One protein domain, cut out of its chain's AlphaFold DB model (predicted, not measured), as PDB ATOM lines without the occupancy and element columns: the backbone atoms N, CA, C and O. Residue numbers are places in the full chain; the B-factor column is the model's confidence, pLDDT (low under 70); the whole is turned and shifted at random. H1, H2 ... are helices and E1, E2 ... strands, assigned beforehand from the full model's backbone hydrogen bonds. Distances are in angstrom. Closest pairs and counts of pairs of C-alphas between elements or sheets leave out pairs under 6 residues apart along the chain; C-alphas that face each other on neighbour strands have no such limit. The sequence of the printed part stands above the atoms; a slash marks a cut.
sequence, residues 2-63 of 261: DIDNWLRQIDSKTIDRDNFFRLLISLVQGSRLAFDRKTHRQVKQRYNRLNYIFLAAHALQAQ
ATOM      1  N   ASP A   2      12.614  -2.271  50.311       60.00
ATOM      2  CA  ASP A   2      12.735  -2.921  49.013       60.00
ATOM      3  C   ASP A   2      11.676  -4.009  48.916       60.00
ATOM      4  O   ASP A   2      11.514  -4.812  49.835       60.00
ATOM      5  N   ILE A   3      10.920  -3.960  47.822       64.44
ATOM      6  CA  ILE A   3       9.822  -4.875  47.493       64.44
ATOM      7  C   ILE A   3      10.308  -6.330  47.593       64.44
ATOM      8  O   ILE A   3       9.569  -7.196  48.048       64.44
ATOM      9  N   ASP A   4      11.590  -6.560  47.300       66.00
ATOM     10  CA  ASP A   4      12.281  -7.842  47.432       66.00
ATOM     11  C   ASP A   4      12.220  -8.434  48.839       66.00
ATOM     12  O   ASP A   4      12.067  -9.641  48.994       66.00
ATOM     13  N   ASN A   5      12.313  -7.607  49.883       67.25
ATOM     14  CA  ASN A   5      12.294  -8.109  51.256       67.25
ATOM     15  C   ASN A   5      10.889  -8.564  51.671       67.25
ATOM     16  O   ASN A   5      10.746  -9.468  52.485       67.25
ATOM     17  N   TRP A   6       9.858  -7.949  51.089       64.19
ATOM     18  CA  TRP A   6       8.461  -8.314  51.311       64.19
ATOM     19  C   TRP A   6       8.054  -9.523  50.452       64.19
ATOM     20  O   TRP A   6       7.428 -10.445  50.963       64.19
ATOM     21  N   LEU A   7       8.504  -9.592  49.191       67.12
ATOM     22  CA  LEU A   7       8.330 -10.760  48.313       67.12
ATOM     23  C   LEU A   7       8.984 -12.027  48.883       67.12
ATOM     24  O   LEU A   7       8.448 -13.115  48.715       67.12
ATOM     25  N   ARG A   8      10.105 -11.892  49.601       70.31
ATOM     26  CA  ARG A   8      10.757 -13.007  50.311       70.31
ATOM     27  C   ARG A   8       9.974 -13.519  51.522       70.31
ATOM     28  O   ARG A   8      10.234 -14.630  51.964       70.31
ATOM     29  N   GLN A   9       9.071 -12.714  52.083       66.00
ATOM     30  CA  GLN A   9       8.279 -13.074  53.266       66.00
ATOM     31  C   GLN A   9       6.941 -13.736  52.920       66.00
ATOM     32  O   GLN A   9       6.255 -14.206  53.824       66.00
ATOM     33  N   ILE A  10       6.550 -13.767  51.643       64.50
ATOM     34  CA  ILE A  10       5.254 -14.298  51.217       64.50
ATOM     35  C   ILE A  10       5.457 -15.613  50.500       64.50
ATOM     36  O   ILE A  10       6.071 -15.670  49.437       64.50
ATOM     37  N   ASP A  11       4.887 -16.665  51.079       61.81
ATOM     38  CA  ASP A  11       4.753 -17.945  50.406       61.81
ATOM     39  C   ASP A  11       3.869 -17.774  49.166       61.81
ATOM     40  O   ASP A  11       2.722 -17.321  49.243       61.81
ATOM     41  N   SER A  12       4.390 -18.160  48.001       59.44
ATOM     42  CA  SER A  12       3.781 -17.939  46.681       59.44
ATOM     43  C   SER A  12       2.431 -18.641  46.466       59.44
ATOM     44  O   SER A  12       1.851 -18.533  45.388       59.44
ATOM     45  N   LYS A  13       1.939 -19.392  47.459       60.31
ATOM     46  CA  LYS A  13       0.727 -20.217  47.379       60.31
ATOM     47  C   LYS A  13      -0.513 -19.590  48.023       60.31
ATOM     48  O   LYS A  13      -1.611 -20.048  47.729       60.31
ATOM     49  N   THR A  14      -0.385 -18.542  48.841       59.03
ATOM     50  CA  THR A  14      -1.533 -17.905  49.517       59.03
ATOM     51  C   THR A  14      -1.392 -16.385  49.530       59.03
ATOM     52  O   THR A  14      -1.063 -15.772  50.548       59.03
ATOM     53  N   ILE A  15      -1.633 -15.750  48.381       63.91
ATOM     54  CA  ILE A  15      -1.789 -14.294  48.335       63.91
ATOM     55  C   ILE A  15      -3.195 -13.971  48.841       63.91
ATOM     56  O   ILE A  15      -4.165 -13.987  48.088       63.91
ATOM     57  N   ASP A  16      -3.296 -13.707  50.138       76.00
ATOM     58  CA  ASP A  16      -4.503 -13.155  50.747       76.00
ATOM     59  C   ASP A  16      -4.791 -11.738  50.206       76.00
ATOM     60  O   ASP A  16      -3.872 -11.001  49.822       76.00
ATOM     61  N   ARG A  17      -6.066 -11.336  50.177       72.81
ATOM     62  CA  ARG A  17      -6.526 -10.050  49.624       72.81
ATOM     63  C   ARG A  17      -5.849  -8.870  50.327       72.81
ATOM     64  O   ARG A  17      -5.433  -7.914  49.670       72.81
ATOM     65  N   ASP A  18      -5.638  -8.980  51.634       73.12
ATOM     66  CA  ASP A  18      -4.934  -7.981  52.440       73.12
ATOM     67  C   ASP A  18      -3.448  -7.871  52.077       73.12
ATOM     68  O   ASP A  18      -2.894  -6.767  51.999       73.12
ATOM     69  N   ASN A  19      -2.797  -9.003  51.796       75.12
ATOM     70  CA  ASN A  19      -1.410  -9.022  51.338       75.12
ATOM     71  C   ASN A  19      -1.297  -8.403  49.944       75.12
ATOM     72  O   ASN A  19      -0.394  -7.603  49.712       75.12
ATOM     73  N   PHE A  20      -2.247  -8.670  49.046       77.00
ATOM     74  CA  PHE A  20      -2.286  -8.045  47.725       77.00
ATOM     75  C   PHE A  20      -2.445  -6.518  47.796       77.00
ATOM     76  O   PHE A  20      -1.716  -5.786  47.124       77.00
ATOM     77  N   PHE A  21      -3.325  -6.003  48.662       74.19
ATOM     78  CA  PHE A  21      -3.459  -4.555  48.867       74.19
ATOM     79  C   PHE A  21      -2.177  -3.922  49.420       74.19
ATOM     80  O   PHE A  21      -1.745  -2.871  48.938       74.19
ATOM     81  N   ARG A  22      -1.525  -4.565  50.397       72.19
ATOM     82  CA  ARG A  22      -0.229  -4.106  50.928       72.19
ATOM     83  C   ARG A  22       0.861  -4.119  49.854       72.19
ATOM     84  O   ARG A  22       1.638  -3.164  49.786       72.19
ATOM     85  N   LEU A  23       0.871  -5.141  48.992       75.00
ATOM     86  CA  LEU A  23       1.756  -5.244  47.829       75.00
ATOM     87  C   LEU A  23       1.570  -4.032  46.925       75.00
ATOM     88  O   LEU A  23       2.530  -3.302  46.684       75.00
ATOM     89  N   LEU A  24       0.335  -3.786  46.479       74.31
ATOM     90  CA  LEU A  24       0.005  -2.681  45.583       74.31
ATOM     91  C   LEU A  24       0.445  -1.338  46.169       74.31
ATOM     92  O   LEU A  24       1.147  -0.587  45.497       74.31
ATOM     93  N   ILE A  25       0.144  -1.064  47.443       72.31
ATOM     94  CA  ILE A  25       0.582   0.169  48.117       72.31
ATOM     95  C   ILE A  25       2.119   0.270  48.156       72.31
ATOM     96  O   ILE A  25       2.677   1.348  47.933       72.31
ATOM     97  N   SER A  26       2.818  -0.840  48.409       72.88
ATOM     98  CA  SER A  26       4.287  -0.869  48.457       72.88
ATOM     99  C   SER A  26       4.953  -0.709  47.082       72.88
ATOM    100  O   SER A  26       6.029  -0.119  46.993       72.88
ATOM    101  N   LEU A  27       4.307  -1.166  46.002       74.81
ATOM    102  CA  LEU A  27       4.762  -0.941  44.628       74.81
ATOM    103  C   LEU A  27       4.627   0.529  44.226       74.81
ATOM    104  O   LEU A  27       5.491   1.061  43.528       74.81
ATOM    105  N   VAL A  28       3.570   1.201  44.696       75.81
ATOM    106  CA  VAL A  28       3.317   2.619  44.404       75.81
ATOM    107  C   VAL A  28       4.416   3.507  44.990       75.81
ATOM    108  O   VAL A  28       4.796   4.491  44.358       75.81
ATOM    109  N   GLN A  29       4.955   3.183  46.173       77.12
ATOM    110  CA  GLN A  29       5.871   4.057  46.914       77.12
ATOM    111  C   GLN A  29       7.283   3.477  47.064       77.12
ATOM    112  O   GLN A  29       7.511   2.448  47.693       77.12
ATOM    113  N   GLY A  30       8.276   4.204  46.559       78.88
ATOM    114  CA  GLY A  30       9.691   3.949  46.801       78.88
ATOM    115  C   GLY A  30      10.253   4.757  47.958       78.88
ATOM    116  O   GLY A  30       9.715   5.790  48.339       78.88
ATOM    117  N   SER A  31      11.388   4.317  48.499       78.94
ATOM    118  CA  SER A  31      12.211   5.123  49.405       78.94
ATOM    119  C   SER A  31      13.560   5.392  48.758       78.94
ATOM    120  O   SER A  31      14.239   4.437  48.389       78.94
ATOM    121  N   ARG A  32      13.961   6.658  48.651       82.94
ATOM    122  CA  ARG A  32      15.325   7.057  48.278       82.94
ATOM    123  C   ARG A  32      16.012   7.725  49.465       82.94
ATOM    124  O   ARG A  32      15.346   8.358  50.285       82.94
ATOM    125  N   LEU A  33      17.329   7.599  49.557       85.62
ATOM    126  CA  LEU A  33      18.122   8.450  50.443       85.62
ATOM    127  C   LEU A  33      18.148   9.857  49.839       85.62
ATOM    128  O   LEU A  33      18.482  10.027  48.670       85.62
ATOM    129  N   ALA A  34      17.741  10.852  50.618       84.62
ATOM    130  CA  ALA A  34      17.801  12.256  50.247       84.62
ATOM    131  C   ALA A  34      18.442  13.045  51.389       84.62
ATOM    132  O   ALA A  34      18.343  12.657  52.551       84.62
ATOM    133  N   PHE A  35      19.100  14.151  51.073       84.62
ATOM    134  CA  PHE A  35      19.605  15.061  52.093       84.62
ATOM    135  C   PHE A  35      18.525  16.087  52.421       84.62
ATOM    136  O   PHE A  35      17.985  16.735  51.521       84.62
ATOM    137  N   ASP A  36      18.196  16.231  53.701       82.50
ATOM    138  CA  ASP A  36      17.329  17.314  54.151       82.50
ATOM    139  C   ASP A  36      18.062  18.654  53.987       82.50
ATOM    140  O   ASP A  36      19.160  18.848  54.509       82.50
ATOM    141  N   ARG A  37      17.442  19.588  53.255       81.94
ATOM    142  CA  ARG A  37      18.007  20.905  52.931       81.94
ATOM    143  C   ARG A  37      18.263  21.778  54.161       81.94
ATOM    144  O   ARG A  37      19.117  22.650  54.082       81.94
ATOM    145  N   LYS A  38      17.532  21.581  55.265       82.69
ATOM    146  CA  LYS A  38      17.723  22.370  56.497       82.69
ATOM    147  C   LYS A  38      18.741  21.757  57.449       82.69
ATOM    148  O   LYS A  38      19.462  22.490  58.115       82.69
ATOM    149  N   THR A  39      18.780  20.432  57.548       86.31
ATOM    150  CA  THR A  39      19.609  19.744  58.551       86.31
ATOM    151  C   THR A  39      20.858  19.086  57.967       86.31
ATOM    152  O   THR A  39      21.676  18.585  58.731       86.31
ATOM    153  N   HIS A  40      21.015  19.067  56.634       79.81
ATOM    154  CA  HIS A  40      22.076  18.368  55.889       79.81
ATOM    155  C   HIS A  40      22.244  16.884  56.264       79.81
ATOM    156  O   HIS A  40      23.247  16.252  55.938       79.81
ATOM    157  N   ARG A  41      21.245  16.296  56.929       86.75
ATOM    158  CA  ARG A  41      21.242  14.889  57.324       86.75
ATOM    159  C   ARG A  41      20.647  14.037  56.218       86.75
ATOM    160  O   ARG A  41      19.739  14.465  55.502       86.75
ATOM    161  N   GLN A  42      21.140  12.807  56.104       86.56
ATOM    162  CA  GLN A  42      20.519  11.802  55.253       86.56
ATOM    163  C   GLN A  42      19.182  11.386  55.863       86.56
ATOM    164  O   GLN A  42      19.118  10.879  56.982       86.56
ATOM    165  N   VAL A  43      18.109  11.594  55.111       85.44
ATOM    166  CA  VAL A  43      16.749  11.201  55.464       85.44
ATOM    167  C   VAL A  43      16.216  10.282  54.370       85.44
ATOM    168  O   VAL A  43      16.413  10.505  53.176       85.44
ATOM    169  N   LYS A  44      15.517   9.215  54.764       82.88
ATOM    170  CA  LYS A  44      14.772   8.386  53.810       82.88
ATOM    171  C   LYS A  44      13.542   9.162  53.344       82.88
ATOM    172  O   LYS A  44      12.581   9.303  54.095       82.88
ATOM    173  N   GLN A  45      13.557   9.636  52.104       80.88
ATOM    174  CA  GLN A  45      12.415  10.298  51.483       80.88
ATOM    175  C   GLN A  45      11.588   9.271  50.702       80.88
ATOM    176  O   GLN A  45      12.121   8.546  49.856       80.88
ATOM    177  N   ARG A  46      10.280   9.209  50.974       80.06
ATOM    178  CA  ARG A  46       9.342   8.429  50.156       80.06
ATOM    179  C   ARG A  46       9.018   9.192  48.871       80.06
ATOM    180  O   ARG A  46       8.839  10.407  48.917       80.06
ATOM    181  N   TYR A  47       8.955   8.497  47.743       78.00
ATOM    182  CA  TYR A  47       8.531   9.047  46.454       78.00
ATOM    183  C   TYR A  47       7.604   8.052  45.748       78.00
ATOM    184  O   TYR A  47       7.732   6.848  45.957       78.00
ATOM    185  N   ASN A  48       6.674   8.528  44.917       76.69
ATOM    186  CA  ASN A  48       5.838   7.632  44.115       76.69
ATOM    187  C   ASN A  48       6.673   7.052  42.966       76.69
ATOM    188  O   ASN A  48       7.205   7.799  42.149       76.69
ATOM    189  N   ARG A  49       6.804   5.724  42.930       76.44
ATOM    190  CA  ARG A  49       7.459   4.960  41.858       76.44
ATOM    191  C   ARG A  49       6.546   4.806  40.649       76.44
ATOM    192  O   ARG A  49       7.003   4.936  39.521       76.44
ATOM    193  N   LEU A  50       5.263   4.546  40.893       71.69
ATOM    194  CA  LEU A  50       4.255   4.358  39.857       71.69
ATOM    195  C   LEU A  50       3.168   5.414  40.013       71.69
ATOM    196  O   LEU A  50       2.570   5.555  41.081       71.69
ATOM    197  N   ASN A  51       2.919   6.164  38.940       68.69
ATOM    198  CA  ASN A  51       1.826   7.120  38.888       68.69
ATOM    199  C   ASN A  51       0.610   6.476  38.214       68.69
ATOM    200  O   ASN A  51       0.440   6.550  36.998       68.69
ATOM    201  N   TYR A  52      -0.245   5.847  39.017       74.38
ATOM    202  CA  TYR A  52      -1.477   5.225  38.527       74.38
ATOM    203  C   TYR A  52      -2.492   6.233  37.999       74.38
ATOM    204  O   TYR A  52      -3.440   5.814  37.353       74.38
ATOM    205  N   ILE A  53      -2.299   7.540  38.216       75.75
ATOM    206  CA  ILE A  53      -3.226   8.570  37.735       75.75
ATOM    207  C   ILE A  53      -3.389   8.470  36.216       75.75
ATOM    208  O   ILE A  53      -4.509   8.540  35.731       75.75
ATOM    209  N   PHE A  54      -2.300   8.245  35.472       76.50
ATOM    210  CA  PHE A  54      -2.368   8.125  34.013       76.50
ATOM    211  C   PHE A  54      -3.129   6.866  33.569       76.50
ATOM    212  O   PHE A  54      -4.024   6.949  32.735       76.50
ATOM    213  N   LEU A  55      -2.817   5.709  34.160       75.94
ATOM    214  CA  LEU A  55      -3.488   4.445  33.835       75.94
ATOM    215  C   LEU A  55      -4.962   4.454  34.254       75.94
ATOM    216  O   LEU A  55      -5.815   4.004  33.497       75.94
ATOM    217  N   ALA A  56      -5.267   5.005  35.428       78.31
ATOM    218  CA  ALA A  56      -6.629   5.181  35.909       78.31
ATOM    219  C   ALA A  56      -7.404   6.150  35.014       78.31
ATOM    220  O   ALA A  56      -8.524   5.844  34.632       78.31
ATOM    221  N   ALA A  57      -6.806   7.279  34.617       79.62
ATOM    222  CA  ALA A  57      -7.428   8.212  33.682       79.62
ATOM    223  C   ALA A  57      -7.734   7.538  32.341       79.62
ATOM    224  O   ALA A  57      -8.824   7.721  31.812       79.62
ATOM    225  N   HIS A  58      -6.817   6.719  31.822       81.56
ATOM    226  CA  HIS A  58      -7.037   6.008  30.568       81.56
ATOM    227  C   HIS A  58      -8.125   4.928  30.686       81.56
ATOM    228  O   HIS A  58      -8.966   4.808  29.801       81.56
ATOM    229  N   ALA A  59      -8.170   4.202  31.808       80.19
ATOM    230  CA  ALA A  59      -9.235   3.242  32.098       80.19
ATOM    231  C   ALA A  59     -10.609   3.922  32.254       80.19
ATOM    232  O   ALA A  59     -11.612   3.407  31.766       80.19
ATOM    233  N   LEU A  60     -10.650   5.095  32.891       81.44
ATOM    234  CA  LEU A  60     -11.869   5.886  33.086       81.44
ATOM    235  C   LEU A  60     -12.324   6.585  31.798       81.44
ATOM    236  O   LEU A  60     -13.517   6.781  31.609       81.44
ATOM    237  N   GLN A  61     -11.409   6.932  30.889       82.06
ATOM    238  CA  GLN A  61     -11.742   7.558  29.603       82.06
ATOM    239  C   GLN A  61     -12.629   6.661  28.725       82.06
ATOM    240  O   GLN A  61     -13.369   7.166  27.885       82.06
ATOM    241  N   ALA A  62     -12.560   5.342  28.919       78.88
ATOM    242  CA  ALA A  62     -13.384   4.366  28.213       78.88
ATOM    243  C   ALA A  62     -14.801   4.207  28.802       78.88
ATOM    244  O   ALA A  62     -15.623   3.507  28.211       78.88
ATOM    245  N   GLN A  63     -15.092   4.820  29.953       82.44
ATOM    246  CA  GLN A  63     -16.378   4.719  30.641       82.44
ATOM    247  C   GLN A  63     -17.195   6.005  30.506       82.44
ATOM    248  O   GLN A  63     -16.654   7.108  30.429       82.44
TER     249      GLN A  63
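This is residues 2 to 63 of the 261 residues of the protein "SecA_SW domain-containing protein" of Chloroflexi bacterium HGW-Chloroflexi-3 (UniProt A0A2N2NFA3). An open, flat Y: the two-stranded hairpin E1-E2 makes one long arm, and from its open end H2 and H3 splay apart, with short H1 folded back near H2. Residues 53 to 63, of which 53 to 61 belong to H3, stick out free. The printed part has 62 residues, in order H1, H2, E1, E2, H3, class mixed; it is only just extended, close to loose, with a radius of gyration of the C-alphas of 16.1 A and spans of 45 by 36 by 14 A.

E1, residues 29 to 35, and E2, residues 42 to 48, are an antiparallel hairpin at 148 degrees; N 30 and O 47 are 2.8 A apart, within hydrogen-bond range. H1, residues 3 to 7, is close but not clearly touching H2, residues 17 to 28; their closest C-alphas, Ile 3 and Ser 26, are 6.9 A apart. H2 and H3, residues 52 to 61, are only just apart, closest 8.0 A. Every O i to N i+4 pair is within range in H1, H2 and H3.

E1 spans 18.3 A, E2 18.9 A, H2 16.9 A, H3 13.8 A and H1 6.1 A. C-alpha 3 is at (9.822, -4.875, 47.493), C-alpha 61 at (-11.742, 7.558, 29.603).

The farthest C-alphas, His 40 and Gln 63, are 48.0 A apart. The printed part has no cut and no long link. pLDDT is under 70 at residues 2 to 7, 9 to 15 and 51.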